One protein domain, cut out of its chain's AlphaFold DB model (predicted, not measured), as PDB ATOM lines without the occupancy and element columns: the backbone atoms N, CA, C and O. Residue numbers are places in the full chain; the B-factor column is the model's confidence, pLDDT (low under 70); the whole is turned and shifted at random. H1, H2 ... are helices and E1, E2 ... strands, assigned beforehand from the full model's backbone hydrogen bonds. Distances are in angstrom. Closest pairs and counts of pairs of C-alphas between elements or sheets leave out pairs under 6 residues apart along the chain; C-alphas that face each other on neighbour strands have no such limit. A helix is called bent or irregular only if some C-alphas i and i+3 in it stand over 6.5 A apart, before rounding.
ATOM      1  N   THR A 147      22.224 -21.576  46.905       69.12
ATOM      2  CA  THR A 147      22.365 -20.117  46.981       69.12
ATOM      3  C   THR A 147      23.798 -19.729  47.341       69.12
ATOM      4  O   THR A 147      24.435 -20.340  48.192       69.12
ATOM      5  N   VAL A 148      24.317 -18.686  46.692       70.19
ATOM      6  CA  VAL A 148      25.647 -18.128  46.969       70.19
ATOM      7  C   VAL A 148      25.473 -16.948  47.914       70.19
ATOM      8  O   VAL A 148      25.145 -15.840  47.487       70.19
ATOM      9  N   GLU A 149      25.603 -17.196  49.213       77.00
ATOM     10  CA  GLU A 149      25.221 -16.225  50.243       77.00
ATOM     11  C   GLU A 149      26.448 -15.518  50.830       77.00
ATOM     12  O   GLU A 149      26.428 -14.312  51.055       77.00
ATOM     13  N   THR A 150      27.568 -16.221  50.975       76.94
ATOM     14  CA  THR A 150      28.854 -15.611  51.339       76.94
ATOM     15  C   THR A 150      29.908 -15.892  50.277       76.94
ATOM     16  O   THR A 150      29.912 -16.960  49.666       76.94
ATOM     17  N   LEU A 151      30.780 -14.909  50.045       76.56
ATOM     18  CA  LEU A 151      31.880 -15.005  49.090       76.56
ATOM     19  C   LEU A 151      33.159 -15.336  49.858       76.56
ATOM     20  O   LEU A 151      33.636 -14.516  50.644       76.56
ATOM     21  N   LYS A 152      33.731 -16.520  49.625       79.50
ATOM     22  CA  LYS A 152      35.088 -16.844  50.082       79.50
ATOM     23  C   LYS A 152      36.037 -16.854  48.902       79.50
ATOM     24  O   LYS A 152      35.768 -17.492  47.890       79.50
ATOM     25  N   PHE A 153      37.147 -16.138  49.041       80.00
ATOM     26  CA  PHE A 153      38.158 -16.036  48.002       80.00
ATOM     27  C   PHE A 153      39.326 -16.983  48.285       80.00
ATOM     28  O   PHE A 153      39.982 -16.889  49.321       80.00
ATOM     29  N   TYR A 154      39.602 -17.872  47.335       81.69
ATOM     30  CA  TYR A 154      40.699 -18.831  47.367       81.69
ATOM     31  C   TYR A 154      41.778 -18.417  46.353       81.69
ATOM     32  O   TYR A 154      41.786 -18.899  45.213       81.69
ATOM     33  N   PRO A 155      42.740 -17.559  46.746       80.19
ATOM     34  CA  PRO A 155      43.747 -17.019  45.829       80.19
ATOM     35  C   PRO A 155      44.631 -18.106  45.209       80.19
ATOM     36  O   PRO A 155      45.152 -17.939  44.109       80.19
ATOM     37  N   LYS A 156      44.776 -19.254  45.883       82.81
ATOM     38  CA  LYS A 156      45.577 -20.390  45.413       82.81
ATOM     39  C   LYS A 156      45.158 -20.868  44.018       82.81
ATOM     40  O   LYS A 156      46.022 -21.240  43.228       82.81
ATOM     41  N   ILE A 157      43.860 -20.825  43.696       77.88
ATOM     42  CA  ILE A 157      43.335 -21.214  42.377       77.88
ATOM     43  C   ILE A 157      43.868 -20.261  41.298       77.88
ATOM     44  O   ILE A 157      44.379 -20.711  40.270       77.88
ATOM     45  N   PHE A 158      43.815 -18.955  41.568       78.69
ATOM     46  CA  PHE A 158      44.336 -17.923  40.677       78.69
ATOM     47  C   PHE A 158      45.857 -18.027  40.509       78.69
ATOM     48  O   PHE A 158      46.342 -18.088  39.382       78.69
ATOM     49  N   PHE A 159      46.615 -18.119  41.605       83.38
ATOM     50  CA  PHE A 159      48.077 -18.196  41.542       83.38
ATOM     51  C   PHE A 159      48.577 -19.464  40.844       83.38
ATOM     52  O   PHE A 159      49.575 -19.410  40.127       83.38
ATOM     53  N   ASN A 160      47.880 -20.595  40.988       80.56
ATOM     54  CA  ASN A 160      48.234 -21.819  40.269       80.56
ATOM     55  C   ASN A 160      47.996 -21.676  38.756       80.56
ATOM     56  O   ASN A 160      48.831 -22.089  37.950       80.56
ATOM     57  N   TRP A 161      46.888 -21.040  38.361       82.38
ATOM     58  CA  TRP A 161      46.646 -20.694  36.961       82.38
ATOM     59  C   TRP A 161      47.713 -19.729  36.424       82.38
ATOM     60  O   TRP A 161      48.296 -19.999  35.375       82.38
ATOM     61  N   LEU A 162      48.033 -18.666  37.169       80.94
ATOM     62  CA  LEU A 162      49.044 -17.678  36.790       80.94
ATOM     63  C   LEU A 162      50.421 -18.326  36.599       80.94
ATOM     64  O   LEU A 162      51.085 -18.078  35.597       80.94
ATOM     65  N   LYS A 163      50.821 -19.218  37.513       84.50
ATOM     66  CA  LYS A 163      52.071 -19.982  37.412       84.50
ATOM     67  C   LYS A 163      52.128 -20.810  36.125       84.50
ATOM     68  O   LYS A 163      53.154 -20.813  35.449       84.50
ATOM     69  N   ASN A 164      51.034 -21.484  35.768       75.69
ATOM     70  CA  ASN A 164      50.959 -22.278  34.540       75.69
ATOM     71  C   ASN A 164      51.031 -21.403  33.282       75.69
ATOM     72  O   ASN A 164      51.717 -21.762  32.328       75.69
ATOM     73  N   VAL A 165      50.374 -20.242  33.289       73.94
ATOM     74  CA  VAL A 165      50.434 -19.278  32.181       73.94
ATOM     75  C   VAL A 165      51.850 -18.737  31.999       73.94
ATOM     76  O   VAL A 165      52.363 -18.768  30.883       73.94
ATOM     77  N   LEU A 166      52.514 -18.319  33.081       80.25
ATOM     78  CA  LEU A 166      53.897 -17.832  33.035       80.25
ATOM     79  C   LEU A 166      54.868 -18.913  32.546       80.25
ATOM     80  O   LEU A 166      55.723 -18.629  31.710       80.25
ATOM     81  N   LYS A 167      54.700 -20.163  32.998       79.94
ATOM     82  CA  LYS A 167      55.486 -21.307  32.512       79.94
ATOM     83  C   LYS A 167      55.325 -21.496  30.999       79.94
ATOM     84  O   LYS A 167      56.318 -21.643  30.296       79.94
ATOM     85  N   ASN A 168      54.093 -21.468  30.496       74.31
ATOM     86  CA  ASN A 168      53.816 -21.672  29.072       74.31
ATOM     87  C   ASN A 168      54.295 -20.495  28.205       74.31
ATOM     88  O   ASN A 168      54.814 -20.717  27.114       74.31
ATOM     89  N   LEU A 169      54.175 -19.257  28.698       73.50
ATOM     90  CA  LEU A 169      54.714 -18.064  28.036       73.50
ATOM     91  C   LEU A 169      56.243 -18.107  27.945       73.50
ATOM     92  O   LEU A 169      56.791 -17.772  26.901       73.50
ATOM     93  N   ALA A 170      56.928 -18.563  28.999       73.88
ATOM     94  CA  ALA A 170      58.379 -18.731  28.981       73.88
ATOM     95  C   ALA A 170      58.826 -19.770  27.937       73.88
ATOM     96  O   ALA A 170      59.765 -19.521  27.186       73.88
ATOM     97  N   ILE A 171      58.117 -20.900  27.837       73.50
ATOM     98  CA  ILE A 171      58.388 -21.937  26.825       73.50
ATOM     99  C   ILE A 171      58.189 -21.381  25.407       73.50
ATOM    100  O   ILE A 171      59.050 -21.561  24.551       73.50
ATOM    101  N   LEU A 172      57.091 -20.660  25.164       67.81
ATOM    102  CA  LEU A 172      56.834 -20.008  23.874       67.81
ATOM    103  C   LEU A 172      57.902 -18.966  23.525       67.81
ATOM    104  O   LEU A 172      58.353 -18.921  22.384       67.81
ATOM    105  N   GLY A 173      58.332 -18.160  24.499       68.62
ATOM    106  CA  GLY A 173      59.392 -17.170  24.315       68.62
ATOM    107  C   GLY A 173      60.728 -17.798  23.916       68.62
ATOM    108  O   GLY A 173      61.394 -17.285  23.023       68.62
ATOM    109  N   LEU A 174      61.086 -18.943  24.506       71.12
ATOM    110  CA  LEU A 174      62.306 -19.682  24.163       71.12
ATOM    111  C   LEU A 174      62.260 -20.308  22.761       71.12
ATOM    112  O   LEU A 174      63.293 -20.406  22.110       71.12
ATOM    113  N   ILE A 175      61.078 -20.712  22.285       69.38
ATOM    114  CA  ILE A 175      60.900 -21.285  20.939       69.38
ATOM    115  C   ILE A 175      60.887 -20.183  19.872       69.38
ATOM    116  O   ILE A 175      61.508 -20.322  18.821       69.38
ATOM    117  N   LEU A 176      60.170 -19.087  20.129       58.38
ATOM    118  CA  LEU A 176      59.950 -18.028  19.146       58.38
ATOM    119  C   LEU A 176      61.090 -17.003  19.104       58.38
ATOM    120  O   LEU A 176      61.365 -16.458  18.039       58.38
ATOM    121  N   GLY A 177      61.769 -16.754  20.227       63.62
ATOM    122  CA  GLY A 177      62.866 -15.784  20.330       63.62
ATOM    123  C   GLY A 177      63.961 -15.979  19.269       63.62
ATOM    124  O   GLY A 177      64.219 -15.044  18.511       63.62
ATOM    125  N   PRO A 178      64.530 -17.190  19.118       59.16
ATOM    126  CA  PRO A 178      65.546 -17.473  18.103       59.16
ATOM    127  C   PRO A 178      65.046 -17.310  16.660       59.16
ATOM    128  O   PRO A 178      65.807 -16.905  15.786       59.16
ATOM    129  N   ILE A 179      63.763 -17.594  16.398       59.03
ATOM    130  CA  ILE A 179      63.143 -17.457  15.066       59.03
ATOM    131  C   ILE A 179      63.052 -15.975  14.674       59.03
ATOM    132  O   ILE A 179      63.361 -15.609  13.537       59.03
ATOM    133  N   PHE A 180      62.675 -15.116  15.625       56.66
ATOM    134  CA  PHE A 180      62.626 -13.670  15.414       56.66
ATOM    135  C   PHE A 180      64.027 -13.045  15.296       56.66
ATOM    136  O   PHE A 180      64.221 -12.163  14.456       56.66
ATOM    137  N   ASP A 181      65.017 -13.525  16.057       56.78
ATOM    138  CA  ASP A 181      66.411 -13.070  15.936       56.78
ATOM    139  C   ASP A 181      67.057 -13.500  14.608       56.78
ATOM    140  O   ASP A 181      67.736 -12.699  13.962       56.78
ATOM    141  N   PHE A 182      66.783 -14.716  14.126       50.53
ATOM    142  CA  PHE A 182      67.264 -15.193  12.823       50.53
ATOM    143  C   PHE A 182      66.686 -14.377  11.654       50.53
ATOM    144  O   PHE A 182      67.407 -14.005  10.721       50.53
ATOM    145  N   GLN A 183      65.400 -14.009  11.728       54.94
ATOM    146  CA  GLN A 183      64.795 -13.076  10.773       54.94
ATOM    147  C   GLN A 183      65.489 -11.707  10.808       54.94
ATOM    148  O   GLN A 183      65.787 -11.165   9.742       54.94
ATOM    149  N   ARG A 184      65.810 -11.179  12.000       55.31
ATOM    150  CA  ARG A 184      66.499  -9.889  12.187       55.31
ATOM    151  C   ARG A 184      67.904  -9.861  11.576       55.31
ATOM    152  O   ARG A 184      68.268  -8.857  10.976       55.31
ATOM    153  N   ILE A 185      68.662 -10.952  11.686       50.91
ATOM    154  CA  ILE A 185      70.024 -11.075  11.130       50.91
ATOM    155  C   ILE A 185      69.998 -11.142   9.593       50.91
ATOM    156  O   ILE A 185      70.810 -10.511   8.921       50.91
ATOM    157  N   THR A 186      69.014 -11.836   9.015       50.59
ATOM    158  CA  THR A 186      68.862 -11.945   7.549       50.59
ATOM    159  C   THR A 186      68.505 -10.593   6.893       50.59
ATOM    160  O   THR A 186      68.762 -10.374   5.709       50.59
ATOM    161  N   LEU A 187      67.938  -9.659   7.668       50.22
ATOM    162  CA  LEU A 187      67.484  -8.329   7.237       50.22
ATOM    163  C   LEU A 187      68.599  -7.285   7.083       50.22
ATOM    164  O   LEU A 187      68.406  -6.313   6.354       50.22
ATOM    165  N   GLU A 188      69.764  -7.468   7.709       52.97
ATOM    166  CA  GLU A 188      70.886  -6.527   7.553       52.97
ATOM    167  C   GLU A 188      71.612  -6.678   6.203       52.97
ATOM    168  O   GLU A 188      72.355  -5.783   5.802       52.97
ATOM    169  N   ILE A 189      71.347  -7.757   5.454       49.44
ATOM    170  CA  ILE A 189      72.162  -8.155   4.295       49.44
ATOM    171  C   ILE A 189      71.696  -7.540   2.952       49.44
ATOM    172  O   ILE A 189      72.487  -7.495   2.014       49.44
ATOM    173  N   LYS A 190      70.478  -6.984   2.809       54.28
ATOM    174  CA  LYS A 190      70.053  -6.302   1.554       54.28
ATOM    175  C   LYS A 190      69.119  -5.110   1.800       54.28
ATOM    176  O   LYS A 190      67.908  -5.276   1.909       54.28
ATOM    177  N   LYS A 191      69.681  -3.893   1.824       51.62
ATOM    178  CA  LYS A 191      68.944  -2.626   2.028       51.62
ATOM    179  C   LYS A 191      68.267  -2.040   0.776       51.62
ATOM    180  O   LYS A 191      67.430  -1.152   0.919       51.62
ATOM    181  N   ASP A 192      68.526  -2.561  -0.423       56.50
ATOM    182  CA  ASP A 192      68.258  -1.796  -1.656       56.50
ATOM    183  C   ASP A 192      66.984  -2.158  -2.431       56.50
ATOM    184  O   ASP A 192      66.913  -1.997  -3.647       56.50
ATOM    185  N   VAL A 193      65.914  -2.595  -1.759       59.94
ATOM    186  CA  VAL A 193      64.625  -2.800  -2.441       59.94
ATOM    187  C   VAL A 193      63.492  -2.117  -1.675       59.94
ATOM    188  O   VAL A 193      63.056  -2.571  -0.622       59.94
ATOM    189  N   LEU A 194      62.951  -1.035  -2.249       55.47
ATOM    190  CA  LEU A 194      61.809  -0.256  -1.733       55.47
ATOM    191  C   LEU A 194      60.592  -1.135  -1.359       55.47
ATOM    192  O   LEU A 194      59.857  -0.838  -0.418       55.47
ATOM    193  N   ILE A 195      60.386  -2.233  -2.094       56.91
ATOM    194  CA  ILE A 195      59.328  -3.228  -1.850       56.91
ATOM    195  C   ILE A 195      59.595  -4.009  -0.555       56.91
ATOM    196  O   ILE A 195      58.669  -4.250   0.215       56.91
ATOM    197  N   PHE A 196      60.855  -4.340  -0.275       57.81
ATOM    198  CA  PHE A 196      61.263  -5.088   0.912       57.81
ATOM    199  C   PHE A 196      61.040  -4.269   2.193       57.81
ATOM    200  O   PHE A 196      60.433  -4.766   3.138       57.81
ATOM    201  N   ASN A 197      61.380  -2.974   2.178       61.62
ATOM    202  CA  ASN A 197      61.092  -2.060   3.292       61.62
ATOM    203  C   ASN A 197      59.585  -1.884   3.552       61.62
ATOM    204  O   ASN A 197      59.166  -1.802   4.706       61.62
ATOM    205  N   LYS A 198      58.744  -1.855   2.505       61.06
ATOM    206  CA  LYS A 198      57.279  -1.795   2.675       61.06
ATOM    207  C   LYS A 198      56.725  -3.070   3.309       61.06
ATOM    208  O   LYS A 198      56.003  -2.969   4.297       61.06
ATOM    209  N   ILE A 199      57.089  -4.242   2.786       58.66
ATOM    210  CA  ILE A 199      56.657  -5.542   3.331       58.66
ATOM    211  C   ILE A 199      57.115  -5.687   4.786       58.66
ATOM    212  O   ILE A 199      56.341  -6.110   5.642       58.66
ATOM    213  N   PHE A 200      58.344  -5.270   5.091       62.91
ATOM    214  CA  PHE A 200      58.893  -5.350   6.438       62.91
ATOM    215  C   PHE A 200      58.176  -4.433   7.434       62.91
ATOM    216  O   PHE A 200      57.847  -4.859   8.541       62.91
ATOM    217  N   ASN A 201      57.861  -3.197   7.035       59.47
ATOM    218  CA  ASN A 201      57.064  -2.297   7.866       59.47
ATOM    219  C   ASN A 201      55.682  -2.893   8.159       59.47
ATOM    220  O   ASN A 201      55.247  -2.873   9.307       59.47
ATOM    221  N   VAL A 202      55.021  -3.484   7.159       61.28
ATOM    222  CA  VAL A 202      53.733  -4.174   7.344       61.28
ATOM    223  C   VAL A 202      53.873  -5.319   8.343       61.28
ATOM    224  O   VAL A 202      53.106  -5.376   9.300       61.28
ATOM    225  N   LEU A 203      54.890  -6.171   8.187       59.59
ATOM    226  CA  LEU A 203      55.139  -7.291   9.096       59.59
ATOM    227  C   LEU A 203      55.360  -6.800  10.538       59.59
ATOM    228  O   LEU A 203      54.721  -7.291  11.468       59.59
ATOM    229  N   LYS A 204      56.182  -5.762  10.720       64.94
ATOM    230  CA  LYS A 204      56.463  -5.144  12.023       64.94
ATOM    231  C   LYS A 204      55.198  -4.612  12.700       64.94
ATOM    232  O   LYS A 204      54.987  -4.890  13.879       64.94
ATOM    233  N   TYR A 205      54.349  -3.880  11.976       59.22
ATOM    234  CA  TYR A 205      53.085  -3.379  12.526       59.22
ATOM    235  C   TYR A 205      52.110  -4.520  12.851       59.22
ATOM    236  O   TYR A 205      51.512  -4.505  13.922       59.22
ATOM    237  N   THR A 206      52.014  -5.547  11.998       59.16
ATOM    238  CA  THR A 206      51.126  -6.701  12.246       59.16
ATOM    239  C   THR A 206      51.539  -7.525  13.466       59.16
ATOM    240  O   THR A 206      50.683  -7.915  14.257       59.16
ATOM    241  N   ILE A 207      52.843  -7.745  13.669       65.69
ATOM    242  CA  ILE A 207      53.367  -8.456  14.843       65.69
ATOM    243  C   ILE A 207      53.142  -7.626  16.109       65.69
ATOM    244  O   ILE A 207      52.679  -8.160  17.116       65.69
ATOM    245  N   GLN A 208      53.407  -6.316  16.055       65.94
ATOM    246  CA  GLN A 208      53.150  -5.410  17.175       65.94
ATOM    247  C   GLN A 208      51.666  -5.426  17.571       65.94
ATOM    248  O   GLN A 208      51.347  -5.570  18.751       65.94
ATOM    249  N   ASP A 209      50.756  -5.330  16.598       61.31
ATOM    250  CA  ASP A 209      49.320  -5.410  16.851       61.31
ATOM    251  C   ASP A 209      48.937  -6.762  17.466       61.31
ATOM    252  O   ASP A 209      48.264  -6.785  18.499       61.31
ATOM    253  N   ALA A 210      49.420  -7.880  16.919       63.25
ATOM    254  CA  ALA A 210      49.144  -9.213  17.454       63.25
ATOM    255  C   ALA A 210      49.600  -9.367  18.918       63.25
ATOM    256  O   ALA A 210      48.830  -9.842  19.754       63.25
ATOM    257  N   ILE A 211      50.808  -8.902  19.259       70.19
ATOM    258  CA  ILE A 211      51.330  -8.934  20.636       70.19
ATOM    259  C   ILE A 211      50.444  -8.101  21.570       70.19
ATOM    260  O   ILE A 211      50.078  -8.563  22.653       70.19
ATOM    261  N   THR A 212      50.050  -6.893  21.150       67.62
ATOM    262  CA  THR A 212      49.177  -6.033  21.964       67.62
ATOM    263  C   THR A 212      47.798  -6.657  22.199       67.62
ATOM    264  O   THR A 212      47.282  -6.589  23.314       67.62
ATOM    265  N   PHE A 213      47.227  -7.330  21.194       66.00
ATOM    266  CA  PHE A 213      45.960  -8.054  21.324       66.00
ATOM    267  C   PHE A 213      46.063  -9.253  22.270       66.00
ATOM    268  O   PHE A 213      45.188  -9.428  23.118       66.00
ATOM    269  N   VAL A 214      47.126 -10.056  22.159       71.75
ATOM    270  CA  VAL A 214      47.372 -11.194  23.060       71.75
ATOM    271  C   VAL A 214      47.516 -10.714  24.502       71.75
ATOM    272  O   VAL A 214      46.936 -11.309  25.410       71.75
ATOM    273  N   PHE A 215      48.229  -9.609  24.723       75.00
ATOM    274  CA  PHE A 215      48.397  -9.030  26.053       75.00
ATOM    275  C   PHE A 215      47.068  -8.548  26.653       75.00
ATOM    276  O   PHE A 215      46.752  -8.884  27.796       75.00
ATOM    277  N   LEU A 216      46.249  -7.833  25.873       72.19
ATOM    278  CA  LEU A 216      44.913  -7.404  26.300       72.19
ATOM    279  C   LEU A 216      44.028  -8.603  26.671       72.19
ATOM    280  O   LEU A 216      43.381  -8.608  27.717       72.19
ATOM    281  N   TRP A 217      44.033  -9.646  25.840       71.81
ATOM    282  CA  TRP A 217      43.281 -10.871  26.097       71.81
ATOM    283  C   TRP A 217      43.752 -11.599  27.357       71.81
ATOM    284  O   TRP A 217      42.921 -12.050  28.143       71.81
ATOM    285  N   LEU A 218      45.062 -11.681  27.599       75.12
ATOM    286  CA  LEU A 218      45.607 -12.274  28.822       75.12
ATOM    287  C   LEU A 218      45.155 -11.520  30.077       75.12
ATOM    288  O   LEU A 218      44.790 -12.162  31.063       75.12
ATOM    289  N   LEU A 219      45.117 -10.184  30.032       78.94
ATOM    290  CA  LEU A 219      44.606  -9.364  31.133       78.94
ATOM    291  C   LEU A 219      43.114  -9.617  31.393       78.94
ATOM    292  O   LEU A 219      42.711  -9.800  32.542       78.94
ATOM    293  N   LEU A 220      42.297  -9.700  30.340       71.38
ATOM    294  CA  LEU A 220      40.869 -10.012  30.465       71.38
ATOM    295  C   LEU A 220      40.637 -11.425  31.023       71.38
ATOM    296  O   LEU A 220      39.803 -11.615  31.910       71.38
ATOM    297  N   ILE A 221      41.406 -12.419  30.571       73.19
ATOM    298  CA  ILE A 221      41.330 -13.788  31.104       73.19
ATOM    299  C   ILE A 221      41.767 -13.818  32.574       73.19
ATOM    300  O   ILE A 221      41.147 -14.516  33.378       73.19
ATOM    301  N   ALA A 222      42.796 -13.056  32.952       77.44
ATOM    302  CA  ALA A 222      43.251 -12.970  34.336       77.44
ATOM    303  C   ALA A 222      42.149 -12.446  35.269       77.44
ATOM    304  O   ALA A 222      41.951 -13.020  36.340       77.44
ATOM    305  N   ILE A 223      41.375 -11.440  34.837       79.19
ATOM    306  CA  ILE A 223      40.192 -10.951  35.563       79.19
ATOM    307  C   ILE A 223      39.199 -12.094  35.779       79.19
ATOM    308  O   ILE A 223      38.843 -12.398  36.916       79.19
ATOM    309  N   VAL A 224      38.787 -12.782  34.710       71.81
ATOM    310  CA  VAL A 224      37.828 -13.899  34.806       71.81
ATOM    311  C   VAL A 224      38.337 -14.991  35.755       71.81
ATOM    312  O   VAL A 224      37.579 -15.547  36.553       71.81
ATOM    313  N   LYS A 225      39.637 -15.291  35.709       76.88
ATOM    314  CA  LYS A 225      40.266 -16.308  36.560       76.88
ATOM    315  C   LYS A 225      40.369 -15.896  38.015       76.88
ATOM    316  O   LYS A 225      40.232 -16.764  38.876       76.88
ATOM    317  N   LEU A 226      40.537 -14.613  38.304       79.56
ATOM    318  CA  LEU A 226      40.484 -14.102  39.667       79.56
ATOM    319  C   LEU A 226      39.116 -14.413  40.290       79.56
ATOM    320  O   LEU A 226      39.044 -15.001  41.364       79.56
ATOM    321  N   PHE A 227      38.026 -14.181  39.557       73.38
ATOM    322  CA  PHE A 227      36.677 -14.498  40.040       73.38
ATOM    323  C   PHE A 227      36.386 -15.998  40.148       73.38
ATOM    324  O   PHE A 227      35.545 -16.405  40.945       73.38
ATOM    325  N   SER A 228      37.113 -16.849  39.421       66.62
ATOM    326  CA  SER A 228      36.970 -18.307  39.545       66.62
ATOM    327  C   SER A 228      37.444 -18.875  40.889       66.62
ATOM    328  O   SER A 228      37.086 -20.002  41.221       66.62
ATOM    329  N   GLY A 229      38.221 -18.102  41.657       67.94
ATOM    330  CA  GLY A 229      38.615 -18.442  43.024       67.94
ATOM    331  C   GLY A 229      37.548 -18.127  44.072       67.94
ATOM    332  O   GLY A 229      37.791 -18.360  45.251       67.94
ATOM    333  N   ILE A 230      36.403 -17.568  43.675       73.94
ATOM    334  CA  ILE A 230      35.306 -17.262  44.588       73.94
ATOM    335  C   ILE A 230      34.398 -18.483  44.702       73.94
ATOM    336  O   ILE A 230      33.795 -18.912  43.717       73.94
ATOM    337  N   GLU A 231      34.290 -19.024  45.909       70.94
ATOM    338  CA  GLU A 231      33.348 -20.089  46.235       70.94
ATOM    339  C   GLU A 231      32.190 -19.517  47.052       70.94
ATOM    340  O   GLU A 231      32.388 -18.728  47.984       70.94
ATOM    341  N   GLY A 232      30.974 -19.903  46.671       68.12
ATOM    342  CA  GLY A 232      29.762 -19.517  47.369       68.12
ATOM    343  C   GLY A 232      29.432 -20.492  48.485       68.12
ATOM    344  O   GLY A 232      29.332 -21.688  48.232       68.12
ATOM    345  N   GLN A 233      29.224 -19.986  49.700       74.31
ATOM    346  CA  GLN A 233      28.718 -20.796  50.813       74.31
ATOM    347  C   GLN A 233      27.313 -20.354  51.222       74.31
ATOM    348  O   GLN A 233      26.989 -19.161  51.176       74.31
ATOM    349  N   GLU A 234      26.494 -21.321  51.633       74.69
ATOM    350  CA  GLU A 234      25.161 -21.089  52.194       74.69
ATOM    351  C   GLU A 234      25.278 -20.640  53.659       74.69
ATOM    352  O   GLU A 234      26.098 -21.163  54.413       74.69
ATOM    353  N   ILE A 235      24.463 -19.670  54.083       76.06
ATOM    354  CA  ILE A 235      24.347 -19.299  55.494       76.06
ATOM    355  C   ILE A 235      23.419 -20.320  56.154       76.06
ATOM    356  O   ILE A 235      22.252 -20.455  55.777       76.06
ATOM    357  N   GLU A 236      23.928 -21.011  57.175       71.06
ATOM    358  CA  GLU A 236      23.167 -22.016  57.928       71.06
ATOM    359  C   GLU A 236      21.940 -21.401  58.621       71.06
ATOM    360  O   GLU A 236      20.836 -21.941  58.569       71.06
ATOM    361  N   ASN A 237      22.114 -20.215  59.213       75.44
ATOM    362  CA  ASN A 237      21.086 -19.538  59.999       75.44
ATOM    363  C   ASN A 237      20.483 -18.344  59.252       75.44
ATOM    364  O   ASN A 237      20.968 -17.213  59.328       75.44
ATOM    365  N   LYS A 238      19.374 -18.591  58.552       81.56
ATOM    366  CA  LYS A 238      18.603 -17.560  57.840       81.56
ATOM    367  C   LYS A 238      17.637 -16.873  58.813       81.56
ATOM    368  O   LYS A 238      16.906 -17.544  59.536       81.56
ATOM    369  N   LYS A 239      17.611 -15.536  58.831       81.56
ATOM    370  CA  LYS A 239      16.770 -14.697  59.714       81.56
ATOM    371  C   LYS A 239      15.427 -14.323  59.078       81.56
ATOM    372  O   LYS A 239      14.403 -14.230  59.758       81.56
ATOM    373  N   PHE A 240      15.418 -14.121  57.764       81.19
ATOM    374  CA  PHE A 240      14.243 -13.677  57.011       81.19
ATOM    375  C   PHE A 240      14.018 -14.568  55.782       81.19
ATOM    376  O   PHE A 240      14.980 -15.130  55.248       81.19
ATOM    377  N   PRO A 241      12.763 -14.729  55.323       79.81
ATOM    378  CA  PRO A 241      12.473 -15.536  54.144       79.81
ATOM    379  C   PRO A 241      13.199 -14.977  52.916       79.81
ATOM    380  O   PRO A 241      13.283 -13.765  52.726       79.81
ATOM    381  N   ASN A 242      13.698 -15.870  52.062       81.00
ATOM    382  CA  ASN A 242      14.462 -15.538  50.851       81.00
ATOM    383  C   ASN A 242      15.789 -14.789  51.087       81.00
ATOM    384  O   ASN A 242      16.358 -14.294  50.116       81.00
ATOM    385  N   GLN A 243      16.313 -14.724  52.320       84.25
ATOM    386  CA  GLN A 243      17.583 -14.041  52.606       84.25
ATOM    387  C   GLN A 243      18.719 -14.524  51.693       84.25
ATOM    388  O   GLN A 243      19.453 -13.705  51.153       84.25
ATOM    389  N   GLY A 244      18.815 -15.835  51.463       83.62
ATOM    390  CA  GLY A 244      19.841 -16.399  50.589       83.62
ATOM    391  C   GLY A 244      19.780 -15.896  49.149       83.62
ATOM    392  O   GLY A 244      20.801 -15.556  48.565       83.62
ATOM    393  N   ILE A 245      18.570 -15.772  48.599       83.06
ATOM    394  CA  ILE A 245      18.346 -15.278  47.234       83.06
ATOM    395  C   ILE A 245      18.724 -13.800  47.144       83.06
ATOM    396  O   ILE A 245      19.440 -13.409  46.226       83.06
ATOM    397  N   TRP A 246      18.280 -12.990  48.109       84.81
ATOM    398  CA  TRP A 246      18.645 -11.576  48.180       84.81
ATOM    399  C   TRP A 246      20.153 -11.392  48.270       84.81
ATOM    400  O   TRP A 246      20.717 -10.574  47.547       84.81
ATOM    401  N   GLN A 247      20.812 -12.199  49.095       86.56
ATOM    402  CA  GLN A 247      22.252 -12.131  49.250       86.56
ATOM    403  C   GLN A 247      22.986 -12.554  47.970       86.56
ATOM    404  O   GLN A 247      23.942 -11.892  47.583       86.56
ATOM    405  N   SER A 248      22.504 -13.573  47.252       83.25
ATOM    406  CA  SER A 248      23.038 -13.937  45.932       83.25
ATOM    407  C   SER A 248      22.883 -12.820  44.898       83.25
ATOM    408  O   SER A 248      23.819 -12.560  44.144       83.25
ATOM    409  N   VAL A 249      21.749 -12.110  44.888       83.75
ATOM    410  CA  VAL A 249      21.533 -10.950  44.006       83.75
ATOM    411  C   VAL A 249      22.479  -9.805  44.363       83.75
ATOM    412  O   VAL A 249      23.138  -9.266  43.477       83.75
ATOM    413  N   ILE A 250      22.600  -9.459  45.647       88.31
ATOM    414  CA  ILE A 250      23.508  -8.401  46.117       88.31
ATOM    415  C   ILE A 250      24.955  -8.744  45.759       88.31
ATOM    416  O   ILE A 250      25.659  -7.915  45.186       88.31
ATOM    417  N   ASN A 251      25.381  -9.981  46.018       86.19
ATOM    418  CA  ASN A 251      26.718 -10.459  45.677       86.19
ATOM    419  C   ASN A 251      26.952 -10.432  44.156       86.19
ATOM    420  O   ASN A 251      28.027 -10.038  43.713       86.19
ATOM    421  N   SER A 252      25.944 -10.786  43.348       82.94
ATOM    422  CA  SER A 252      26.007 -10.688  41.886       82.94
ATOM    423  C   SER A 252      26.182  -9.243  41.419       82.94
ATOM    424  O   SER A 252      27.026  -8.997  40.568       82.94
ATOM    425  N   ILE A 253      25.419  -8.290  41.965       86.00
ATOM    426  CA  ILE A 253      25.523  -6.863  41.614       86.00
ATOM    427  C   ILE A 253      26.883  -6.302  42.033       86.00
ATOM    428  O   ILE A 253      27.523  -5.579  41.267       86.00
ATOM    429  N   PHE A 254      27.343  -6.661  43.229       89.75
ATOM    430  CA  PHE A 254      28.654  -6.276  43.734       89.75
ATOM    431  C   PHE A 254      29.767  -6.770  42.803       89.75
ATOM    432  O   PHE A 254      30.618  -5.986  42.380       89.75
ATOM    433  N   LEU A 255      29.715  -8.043  42.395       86.25
ATOM    434  CA  LEU A 255      30.706  -8.612  41.488       86.25
ATOM    435  C   LEU A 255      30.628  -8.019  40.079       86.25
ATOM    436  O   LEU A 255      31.670  -7.718  39.498       86.25
ATOM    437  N   SER A 256      29.420  -7.792  39.551       83.19
ATOM    438  CA  SER A 256      29.209  -7.102  38.271       83.19
ATOM    439  C   SER A 256      29.812  -5.699  38.278       83.19
ATOM    440  O   SER A 256      30.430  -5.283  37.307       83.19
ATOM    441  N   THR A 257      29.670  -4.972  39.388       89.25
ATOM    442  CA  THR A 257      30.204  -3.612  39.527       89.25
ATOM    443  C   THR A 257      31.734  -3.617  39.535       89.25
ATOM    444  O   THR A 257      32.364  -2.876  38.784       89.25
ATOM    445  N   ILE A 258      32.358  -4.491  40.332       90.19
ATOM    446  CA  ILE A 258      33.826  -4.590  40.401       90.19
ATOM    447  C   ILE A 258      34.418  -5.003  39.051       90.19
ATOM    448  O   ILE A 258      35.406  -4.424  38.590       90.19
ATOM    449  N   THR A 259      33.820  -6.007  38.409       85.31
ATOM    450  CA  THR A 259      34.250  -6.498  37.091       85.31
ATOM    451  C   THR A 259      34.080  -5.437  36.012       85.31
ATOM    452  O   THR A 259      34.992  -5.259  35.205       85.31
ATOM    453  N   PHE A 260      32.975  -4.688  36.029       86.69
ATOM    454  CA  PHE A 260      32.745  -3.552  35.140       86.69
ATOM    455  C   PHE A 260      33.868  -2.516  35.247       86.69
ATOM    456  O   PHE A 260      34.532  -2.243  34.251       86.69
ATOM    457  N   PHE A 261      34.150  -1.989  36.445       91.12
ATOM    458  CA  PHE A 261      35.196  -0.971  36.603       91.12
ATOM    459  C   PHE A 261      36.578  -1.505  36.216       91.12
ATOM    460  O   PHE A 261      37.339  -0.822  35.533       91.12
ATOM    461  N   SER A 262      36.886  -2.747  36.594       89.75
ATOM    462  CA  SER A 262      38.177  -3.369  36.277       89.75
ATOM    463  C   SER A 262      38.368  -3.557  34.769       89.75
ATOM    464  O   SER A 262      39.423  -3.231  34.229       89.75
ATOM    465  N   THR A 263      37.348  -4.057  34.066       84.81
ATOM    466  CA  THR A 263      37.409  -4.266  32.611       84.81
ATOM    467  C   THR A 263      37.378  -2.948  31.844       84.81
ATOM    468  O   THR A 263      38.151  -2.790  30.901       84.81
ATOM    469  N   PHE A 264      36.575  -1.977  32.287       87.94
ATOM    470  CA  PHE A 264      36.533  -0.639  31.707       87.94
ATOM    471  C   PHE A 264      37.905   0.031  31.757       87.94
ATOM    472  O   PHE A 264      38.400   0.456  30.718       87.94
ATOM    473  N   LEU A 265      38.565   0.056  32.922       89.88
ATOM    474  CA  LEU A 265      39.885   0.679  33.068       89.88
ATOM    475  C   LEU A 265      40.940   0.037  32.159       89.88
ATOM    476  O   LEU A 265      41.746   0.751  31.561       89.88
ATOM    477  N   ILE A 266      40.922  -1.290  32.013       87.69
ATOM    478  CA  ILE A 266      41.871  -2.002  31.148       87.69
ATOM    479  C   ILE A 266      41.605  -1.709  29.672       87.69
ATOM    480  O   ILE A 266      42.533  -1.367  28.943       87.69
ATOM    481  N   ILE A 267      40.353  -1.830  29.223       83.44
ATOM    482  CA  ILE A 267      39.992  -1.636  27.812       83.44
ATOM    483  C   ILE A 267      40.195  -0.171  27.417       83.44
ATOM    484  O   ILE A 267      40.824   0.115  26.398       83.44
ATOM    485  N   PHE A 268      39.727   0.758  28.250       84.25
ATOM    486  CA  PHE A 268      39.870   2.192  28.029       84.25
ATOM    487  C   PHE A 268      41.340   2.627  28.062       84.25
ATOM    488  O   PHE A 268      41.808   3.304  27.146       84.25
ATOM    489  N   GLY A 269      42.112   2.171  29.056       84.75
ATOM    490  CA  GLY A 269      43.546   2.449  29.150       84.75
ATOM    491  C   GLY A 269      44.329   1.908  27.952       84.75
ATOM    492  O   GLY A 269      45.162   2.614  27.381       84.75
ATOM    493  N   PHE A 270      44.014   0.691  27.503       82.94
ATOM    494  CA  PHE A 270      44.620   0.104  26.307       82.94
ATOM    495  C   PHE A 270      44.325   0.924  25.048       82.94
ATOM    496  O   PHE A 270      45.222   1.180  24.242       82.94
ATOM    497  N   GLN A 271      43.082   1.375  24.882       78.44
ATOM    498  CA  GLN A 271      42.693   2.201  23.744       78.44
ATOM    499  C   GLN A 271      43.400   3.566  23.759       78.44
ATOM    500  O   GLN A 271      43.895   3.995  22.717       78.44
ATOM    501  N   ILE A 272      43.549   4.214  24.921       80.50
ATOM    502  CA  ILE A 272      44.313   5.470  25.047       80.50
ATOM    503  C   ILE A 272      45.769   5.280  24.606       80.50
ATOM    504  O   ILE A 272      46.289   6.089  23.829       80.50
ATOM    505  N   LEU A 273      46.416   4.207  25.074       79.25
ATOM    506  CA  LEU A 273      47.807   3.893  24.740       79.25
ATOM    507  C   LEU A 273      47.982   3.586  23.246       79.25
ATOM    508  O   LEU A 273      48.945   4.046  22.632       79.25
ATOM    509  N   LYS A 274      47.039   2.847  22.645       73.94
ATOM    510  CA  LYS A 274      47.087   2.453  21.229       73.94
ATOM    511  C   LYS A 274      46.816   3.620  20.277       73.94
ATOM    512  O   LYS A 274      47.527   3.775  19.287       73.94
ATOM    513  N   TYR A 275      45.817   4.450  20.571       70.12
ATOM    514  CA  TYR A 275      45.368   5.529  19.679       70.12
ATOM    515  C   TYR A 275      46.016   6.895  19.963       70.12
ATOM    516  O   TYR A 275      45.617   7.892  19.361       70.12
ATOM    517  N   LYS A 276      47.026   6.957  20.848       65.25
ATOM    518  CA  LYS A 276      47.789   8.175  21.193       65.25
ATOM    519  C   LYS A 276      46.895   9.414  21.400       65.25
ATOM    520  O   LYS A 276      47.044  10.426  20.720       65.25
ATOM    521  N   ILE A 277      46.000   9.342  22.389       59.50
ATOM    522  CA  ILE A 277      45.256  10.481  22.979       59.50
ATOM    523  C   ILE A 277      44.117  11.077  22.115       59.50
ATOM    524  O   ILE A 277      43.338  11.879  22.627       59.50
ATOM    525  N   LYS A 278      43.882  10.656  20.859       64.00
ATOM    526  CA  LYS A 278      42.627  11.033  20.166       64.00
ATOM    527  C   LYS A 278      41.444  10.222  20.704       64.00
ATOM    528  O   LYS A 278      41.042   9.214  20.129       64.00
ATOM    529  N   ILE A 279      40.903  10.672  21.835       63.78
ATOM    530  CA  ILE A 279      39.651  10.181  22.410       63.78
ATOM    531  C   ILE A 279      38.522  10.600  21.463       63.78
ATOM    532  O   ILE A 279      38.018  11.718  21.521       63.78
ATOM    533  N   ASN A 280      38.145   9.705  20.553       64.31
ATOM    534  CA  ASN A 280      36.914   9.846  19.786       64.31
ATOM    535  C   ASN A 280      35.743   9.312  20.621       64.31
ATOM    536  O   ASN A 280      35.906   8.333  21.347       64.31
ATOM    537  N   GLY A 281      34.545   9.886  20.461       67.19
ATOM    538  CA  GLY A 281      33.337   9.414  21.160       67.19
ATOM    539  C   GLY A 281      33.064   7.914  20.971       67.19
ATOM    540  O   GLY A 281      32.613   7.252  21.898       67.19
ATOM    541  N   GLN A 282      33.445   7.357  19.816       65.38
ATOM    542  CA  GLN A 282      33.321   5.927  19.523       65.38
ATOM    543  C   GLN A 282      34.153   5.038  20.464       65.38
ATOM    544  O   GLN A 282      33.665   4.023  20.942       65.38
ATOM    545  N   VAL A 283      35.382   5.450  20.794       68.19
ATOM    546  CA  VAL A 283      36.309   4.695  21.658       68.19
ATOM    547  C   VAL A 283      35.721   4.547  23.069       68.19
ATOM    548  O   VAL A 283      35.725   3.465  23.656       68.19
ATOM    549  N   SER A 284      35.119   5.619  23.590       70.81
ATOM    550  CA  SER A 284      34.435   5.610  24.890       70.81
ATOM    551  C   SER A 284      33.170   4.744  24.892       70.81
ATOM    552  O   SER A 284      32.888   4.069  25.879       70.81
ATOM    553  N   ILE A 285      32.410   4.728  23.793       68.12
ATOM    554  CA  ILE A 285      31.189   3.913  23.677       68.12
ATOM    555  C   ILE A 285      31.535   2.419  23.579       68.12
ATOM    556  O   ILE A 285      30.911   1.590  24.248       68.12
ATOM    557  N   ASP A 286      32.557   2.061  22.802       65.19
ATOM    558  CA  ASP A 286      32.990   0.671  22.619       65.19
ATOM    559  C   ASP A 286      33.582   0.088  23.917       65.19
ATOM    560  O   ASP A 286      33.302  -1.054  24.294       65.19
ATOM    561  N   SER A 287      34.369   0.878  24.655       75.19
ATOM    562  CA  SER A 287      34.906   0.473  25.966       75.19
ATOM    563  C   SER A 287      33.816   0.344  27.034       75.19
ATOM    564  O   SER A 287      33.834  -0.606  27.817       75.19
ATOM    565  N   LEU A 288      32.827   1.241  27.042       72.31
ATOM    566  CA  LEU A 288      31.709   1.178  27.980       72.31
ATOM    567  C   LEU A 288      30.801  -0.032  27.711       72.31
ATOM    568  O   LEU A 288      30.488  -0.785  28.631       72.31
ATOM    569  N   SER A 289      30.407  -0.246  26.454       70.12
ATOM    570  CA  SER A 289      29.536  -1.363  26.062       70.12
ATOM    571  C   SER A 289      30.175  -2.725  26.346       70.12
ATOM    572  O   SER A 289      29.531  -3.599  26.930       70.12
ATOM    573  N   SER A 290      31.457  -2.891  26.015       70.06
ATOM    574  CA  SER A 290      32.200  -4.126  26.298       70.06
ATOM    575  C   SER A 290      32.377  -4.384  27.799       70.06
ATOM    576  O   SER A 290      32.193  -5.520  28.245       70.06
ATOM    577  N   ALA A 291      32.654  -3.348  28.597       75.88
ATOM    578  CA  ALA A 291      32.765  -3.470  30.049       75.88
ATOM    579  C   ALA A 291      31.428  -3.828  30.716       75.88
ATOM    580  O   ALA A 291      31.394  -4.674  31.610       75.88
ATOM    581  N   ILE A 292      30.314  -3.232  30.269       72.00
ATOM    582  CA  ILE A 292      28.967  -3.567  30.761       72.00
ATOM    583  C   ILE A 292      28.647  -5.032  30.451       72.00
ATOM    584  O   ILE A 292      28.229  -5.772  31.343       72.00
ATOM    585  N   ALA A 293      28.878  -5.464  29.208       72.69
ATOM    586  CA  ALA A 293      28.604  -6.832  28.783       72.69
ATOM    587  C   ALA A 293      29.397  -7.854  29.614       72.69
ATOM    588  O   ALA A 293      28.817  -8.802  30.146       72.69
ATOM    589  N   LEU A 294      30.706  -7.640  29.779       68.06
ATOM    590  CA  LEU A 294      31.564  -8.520  30.576       68.06
ATOM    591  C   LEU A 294      31.210  -8.491  32.065       68.06
ATOM    592  O   LEU A 294      31.187  -9.546  32.701       68.06
ATOM    593  N   GLY A 295      30.909  -7.316  32.619       71.88
ATOM    594  CA  GLY A 295      30.559  -7.176  34.029       71.88
ATOM    595  C   GLY A 295      29.281  -7.935  34.384       71.88
ATOM    596  O   GLY A 295      29.269  -8.754  35.305       71.88
ATOM    597  N   ILE A 296      28.223  -7.742  33.590       71.62
ATOM    598  CA  ILE A 296      26.954  -8.463  33.754       71.62
ATOM    599  C   ILE A 296      27.163  -9.970  33.585       71.62
ATOM    600  O   ILE A 296      26.683 -10.751  34.408       71.62
ATOM    601  N   LEU A 297      27.901 -10.380  32.549       69.81
ATOM    602  CA  LEU A 297      28.157 -11.790  32.270       69.81
ATOM    603  C   LEU A 297      28.836 -12.479  33.461       69.81
ATOM    604  O   LEU A 297      28.374 -13.525  33.916       69.81
ATOM    605  N   ILE A 298      29.904 -11.886  34.002       69.56
ATOM    606  CA  ILE A 298      30.655 -12.476  35.117       69.56
ATOM    607  C   ILE A 298      29.813 -12.497  36.399       69.56
ATOM    608  O   ILE A 298      29.799 -13.515  37.096       69.56
ATOM    609  N   GLY A 299      29.079 -11.427  36.714       69.56
ATOM    610  CA  GLY A 299      28.223 -11.403  37.903       69.56
ATOM    611  C   GLY A 299      27.117 -12.461  37.858       69.56
ATOM    612  O   GLY A 299      26.922 -13.195  38.833       69.56
ATOM    613  N   ILE A 300      26.456 -12.625  36.706       68.19
ATOM    614  CA  ILE A 300      25.416 -13.649  36.536       68.19
ATOM    615  C   ILE A 300      26.005 -15.052  36.690       68.19
ATOM    616  O   ILE A 300      25.473 -15.850  37.464       68.19
ATOM    617  N   LEU A 301      27.105 -15.354  35.991       67.31
ATOM    618  CA  LEU A 301      27.703 -16.693  35.970       67.31
ATOM    619  C   LEU A 301      28.274 -17.139  37.322       67.31
ATOM    620  O   LEU A 301      28.423 -18.337  37.556       67.31
ATOM    621  N   THR A 302      28.607 -16.197  38.201       68.44
ATOM    622  CA  THR A 302      29.182 -16.488  39.520       68.44
ATOM    623  C   THR A 302      28.112 -16.601  40.601       68.44
ATOM    624  O   THR A 302      28.063 -17.609  41.300       68.44
ATOM    625  N   CYS A 303      27.243 -15.592  40.732       72.62
ATOM    626  CA  CYS A 303      26.309 -15.482  41.858       72.62
ATOM    627  C   CYS A 303      24.842 -15.310  41.432       72.62
ATOM    628  O   CYS A 303      23.950 -15.510  42.253       72.62
ATOM    629  N   GLY A 304      24.565 -14.948  40.175       70.38
ATOM    630  CA  GLY A 304      23.204 -14.663  39.699       70.38
ATOM    631  C   GLY A 304      22.375 -15.898  39.328       70.38
ATOM    632  O   GLY A 304      21.147 -15.865  39.426       70.38
ATOM    633  N   ILE A 305      23.020 -17.011  38.957       71.62
ATOM    634  CA  ILE A 305      22.340 -18.255  38.540       71.62
ATOM    635  C   ILE A 305      21.282 -18.742  39.554       71.62
ATOM    636  O   ILE A 305      20.159 -19.030  39.130       71.62
ATOM    637  N   PRO A 306      21.558 -18.841  40.872       73.56
ATOM    638  CA  PRO A 306      20.573 -19.330  41.840       73.56
ATOM    639  C   PRO A 306      19.316 -18.458  41.910       73.56
ATOM    640  O   PRO A 306      18.206 -18.982  42.015       73.56
ATOM    641  N   ALA A 307      19.473 -17.136  41.808       74.38
ATOM    642  CA  ALA A 307      18.355 -16.200  41.828       74.38
ATOM    643  C   ALA A 307      17.456 -16.369  40.594       74.38
ATOM    644  O   ALA A 307      16.234 -16.438  40.733       74.38
ATOM    645  N   ILE A 308      18.057 -16.524  39.409       70.88
ATOM    646  CA  ILE A 308      17.333 -16.765  38.153       70.88
ATOM    647  C   ILE A 308      16.564 -18.088  38.226       70.88
ATOM    648  O   ILE A 308      15.368 -18.118  37.935       70.88
ATOM    649  N   LYS A 309      17.205 -19.169  38.691       72.75
ATOM    650  CA  LYS A 309      16.539 -20.471  38.872       72.75
ATOM    651  C   LYS A 309      15.331 -20.376  39.802       72.75
ATOM    652  O   LYS A 309      14.268 -20.899  39.481       72.75
ATOM    653  N   HIS A 310      15.477 -19.696  40.940       76.69
ATOM    654  CA  HIS A 310      14.375 -19.500  41.882       76.69
ATOM    655  C   HIS A 310      13.237 -18.664  41.296       76.69
ATOM    656  O   HIS A 310      12.072 -18.959  41.565       76.69
ATOM    657  N   PHE A 311      13.559 -17.638  40.510       75.06
ATOM    658  CA  PHE A 311      12.559 -16.813  39.847       75.06
ATOM    659  C   PHE A 311      11.759 -17.623  38.822       75.06
ATOM    660  O   PHE A 311      10.533 -17.651  38.898       75.06
ATOM    661  N   ILE A 312      12.442 -18.358  37.938       72.94
ATOM    662  CA  ILE A 312      11.805 -19.228  36.936       72.94
ATOM    663  C   ILE A 312      10.917 -20.271  37.621       72.94
ATOM    664  O   ILE A 312       9.750 -20.416  37.267       72.94
ATOM    665  N   LEU A 313      11.435 -20.952  38.650       77.69
ATOM    666  CA  LEU A 313      10.663 -21.934  39.410       77.69
ATOM    667  C   LEU A 313       9.402 -21.312  40.025       77.69
ATOM    668  O   LEU A 313       8.335 -21.917  39.982       77.69
ATOM    669  N   ARG A 314       9.502 -20.095  40.575       80.12
ATOM    670  CA  ARG A 314       8.353 -19.384  41.147       80.12
ATOM    671  C   ARG A 314       7.308 -19.049  40.086       80.12
ATOM    672  O   ARG A 314       6.126 -19.206  40.363       80.12
ATOM    673  N   VAL A 315       7.732 -18.623  38.895       70.44
ATOM    674  CA  VAL A 315       6.823 -18.338  37.775       70.44
ATOM    675  C   VAL A 315       6.084 -19.604  37.344       70.44
ATOM    676  O   VAL A 315       4.866 -19.560  37.226       70.44
ATOM    677  N   ILE A 316       6.792 -20.730  37.193       75.88
ATOM    678  CA  ILE A 316       6.195 -22.020  36.807       75.88
ATOM    679  C   ILE A 316       5.183 -22.500  37.856       75.88
ATOM    680  O   ILE A 316       4.067 -22.872  37.512       75.88
ATOM    681  N   LEU A 317       5.552 -22.482  39.140       75.75
ATOM    682  CA  LEU A 317       4.671 -22.949  40.218       75.75
ATOM    683  C   LEU A 317       3.460 -22.032  40.435       75.75
ATOM    684  O   LEU A 317       2.413 -22.475  40.905       75.75
ATOM    685  N   TRP A 318       3.611 -20.738  40.154       83.94
ATOM    686  CA  TRP A 318       2.507 -19.790  40.227       83.94
ATOM    687  C   TRP A 318       1.552 -19.957  39.046       83.94
ATOM    688  O   TRP A 318       0.341 -19.996  39.253       83.94
ATOM    689  N   SER A 319       2.072 -20.117  37.825       71.12
ATOM    690  CA  SER A 319       1.238 -20.320  36.637       71.12
ATOM    691  C   SER A 319       0.495 -21.658  36.663       71.12
ATOM    692  O   SER A 319      -0.605 -21.747  36.127       71.12
ATOM    693  N   SER A 320       1.034 -22.674  37.345       81.25
ATOM    694  CA  SER A 320       0.340 -23.942  37.601       81.25
ATOM    695  C   SER A 320      -0.685 -23.877  38.741       81.25
ATOM    696  O   SER A 320      -1.278 -24.897  39.084       81.25
ATOM    697  N   GLY A 321      -0.869 -22.714  39.380       81.94
ATOM    698  CA  GLY A 321      -1.767 -22.547  40.526       81.94
ATOM    699  C   GLY A 321      -1.306 -23.267  41.799       81.94
ATOM    700  O   GLY A 321      -2.073 -23.383  42.750       81.94
ATOM    701  N   SER A 322      -0.062 -23.758  41.843       82.19
ATOM    702  CA  SER A 322       0.463 -24.547  42.965       82.19
ATOM    703  C   SER A 322       0.929 -23.682  44.137       82.19
ATOM    704  O   SER A 322       0.942 -24.149  45.274       82.19
ATOM    705  N   ILE A 323       1.318 -22.428  43.879       83.88
ATOM    706  CA  ILE A 323       1.684 -21.460  44.921       83.88
ATOM    707  C   ILE A 323       1.083 -20.072  44.651       83.88
ATOM    708  O   ILE A 323       0.978 -19.651  43.499       83.88
ATOM    709  N   PRO A 324       0.764 -19.291  45.699       88.06
ATOM    710  CA  PRO A 324       0.492 -17.868  45.548       88.06
ATOM    711  C   PRO A 324       1.767 -17.087  45.194       88.06
ATOM    712  O   PRO A 324       2.859 -17.406  45.670       88.06
TER     713      PRO A 324
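AT A GLANCE: This is residues 147 to 324 of the 416 residues of the protein "zinc_ribbon_2 domain-containing protein" of Hapalosiphon sp. MRB220 (UniProt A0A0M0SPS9). Two long helices, H1 and H2, run opposite ways as an open arm, touching near its base, where residues 155 to 162 of H1a meet residues 222 to 226 of H2, with a gap between them beyond it and a short link joining them at the far end; beside that base H3 and the first arm of H4 fold into a close helical hairpin, and the second arm of H4 turns away in the other direction. A tiny ribbon of two antiparallel strands, E1 and E2, joins the start of H1 to the end of H2. The printed part has 178 residues, with elements in the order E1, H1, H2, E2, H3, H4, and is mostly helix. It is an extended rod spanning 84 by 39 by 30 A, with a radius of gyration of the C-alphas of 24.2 A.

IN THESE COORDINATES: E1 holds residues 150 to 153, beginning at C-alpha 150 (28.854, -15.611, 51.339). H1, residues 155 to 186, was assigned as one helix by its hydrogen bonds but is bent: C-alphas 175 and 178 are 6.6 A apart. Its arms are H1a, residues 155 to 175, 30.5 A long, and H1b, residues 178 to 186. H2, residues 194 to 227, is 50.8 A long and begins at C-alpha 194 (61.809, -0.256, -1.733). E2 is residues 230 to 233, and H3, residues 243 to 275, is 47.3 A long. H4, residues 281 to 319, was likewise assigned as one helix but is bent, with C-alphas 302 and 305 7.1 A apart. Its arms are H4a, residues 281 to 302, 32.0 A, and H4b, residues 305 to 319, 21.3 A, ending at C-alpha 319 (1.238, -20.320, 36.637).

HOW THE PARTS SIT: E1 and E2 are antiparallel neighbours, with N 152 and O 231 3.1 A apart and N 231 and O 152 2.9 A apart, within hydrogen-bond range. H1a, with residues 155 to 162 alone, touches H2 at a shallow tilt of 18 degrees, opposite ways; the closest C-alphas are those of Phe 158 and Leu 226, 5.5 A. H1b and H2 are apart. H2 touches H3 with residues 216 to 223 alone, closest at the C-alphas of Leu 220 and Thr 263, 7.0 A. H3 and H4a form a helical hairpin, with the C-alphas of Phe 260 and Gly 295 closest at 4.4 A. H4b touches H3 at a steep tilt of 50 degrees, the C-alphas of Ile 245 and Ala 307 being closest at 5.5 A. In H1a, H1b, H2, H3, H4a and H4b every O i to N i+4 pair is within hydrogen-bond range.

THE WHOLE: The two C-alphas farthest apart, those of Asp 192 and Gly 321, are 84.3 A apart. Residues 166 to 186, 188 to 195, 201 to 208 and 316 to 321 stand free. The printed part has no cut, and no link is long. The mean pLDDT of the printed part is 72.8; 61 residues are under 70, among them residues 175 to 210 and 276 to 283.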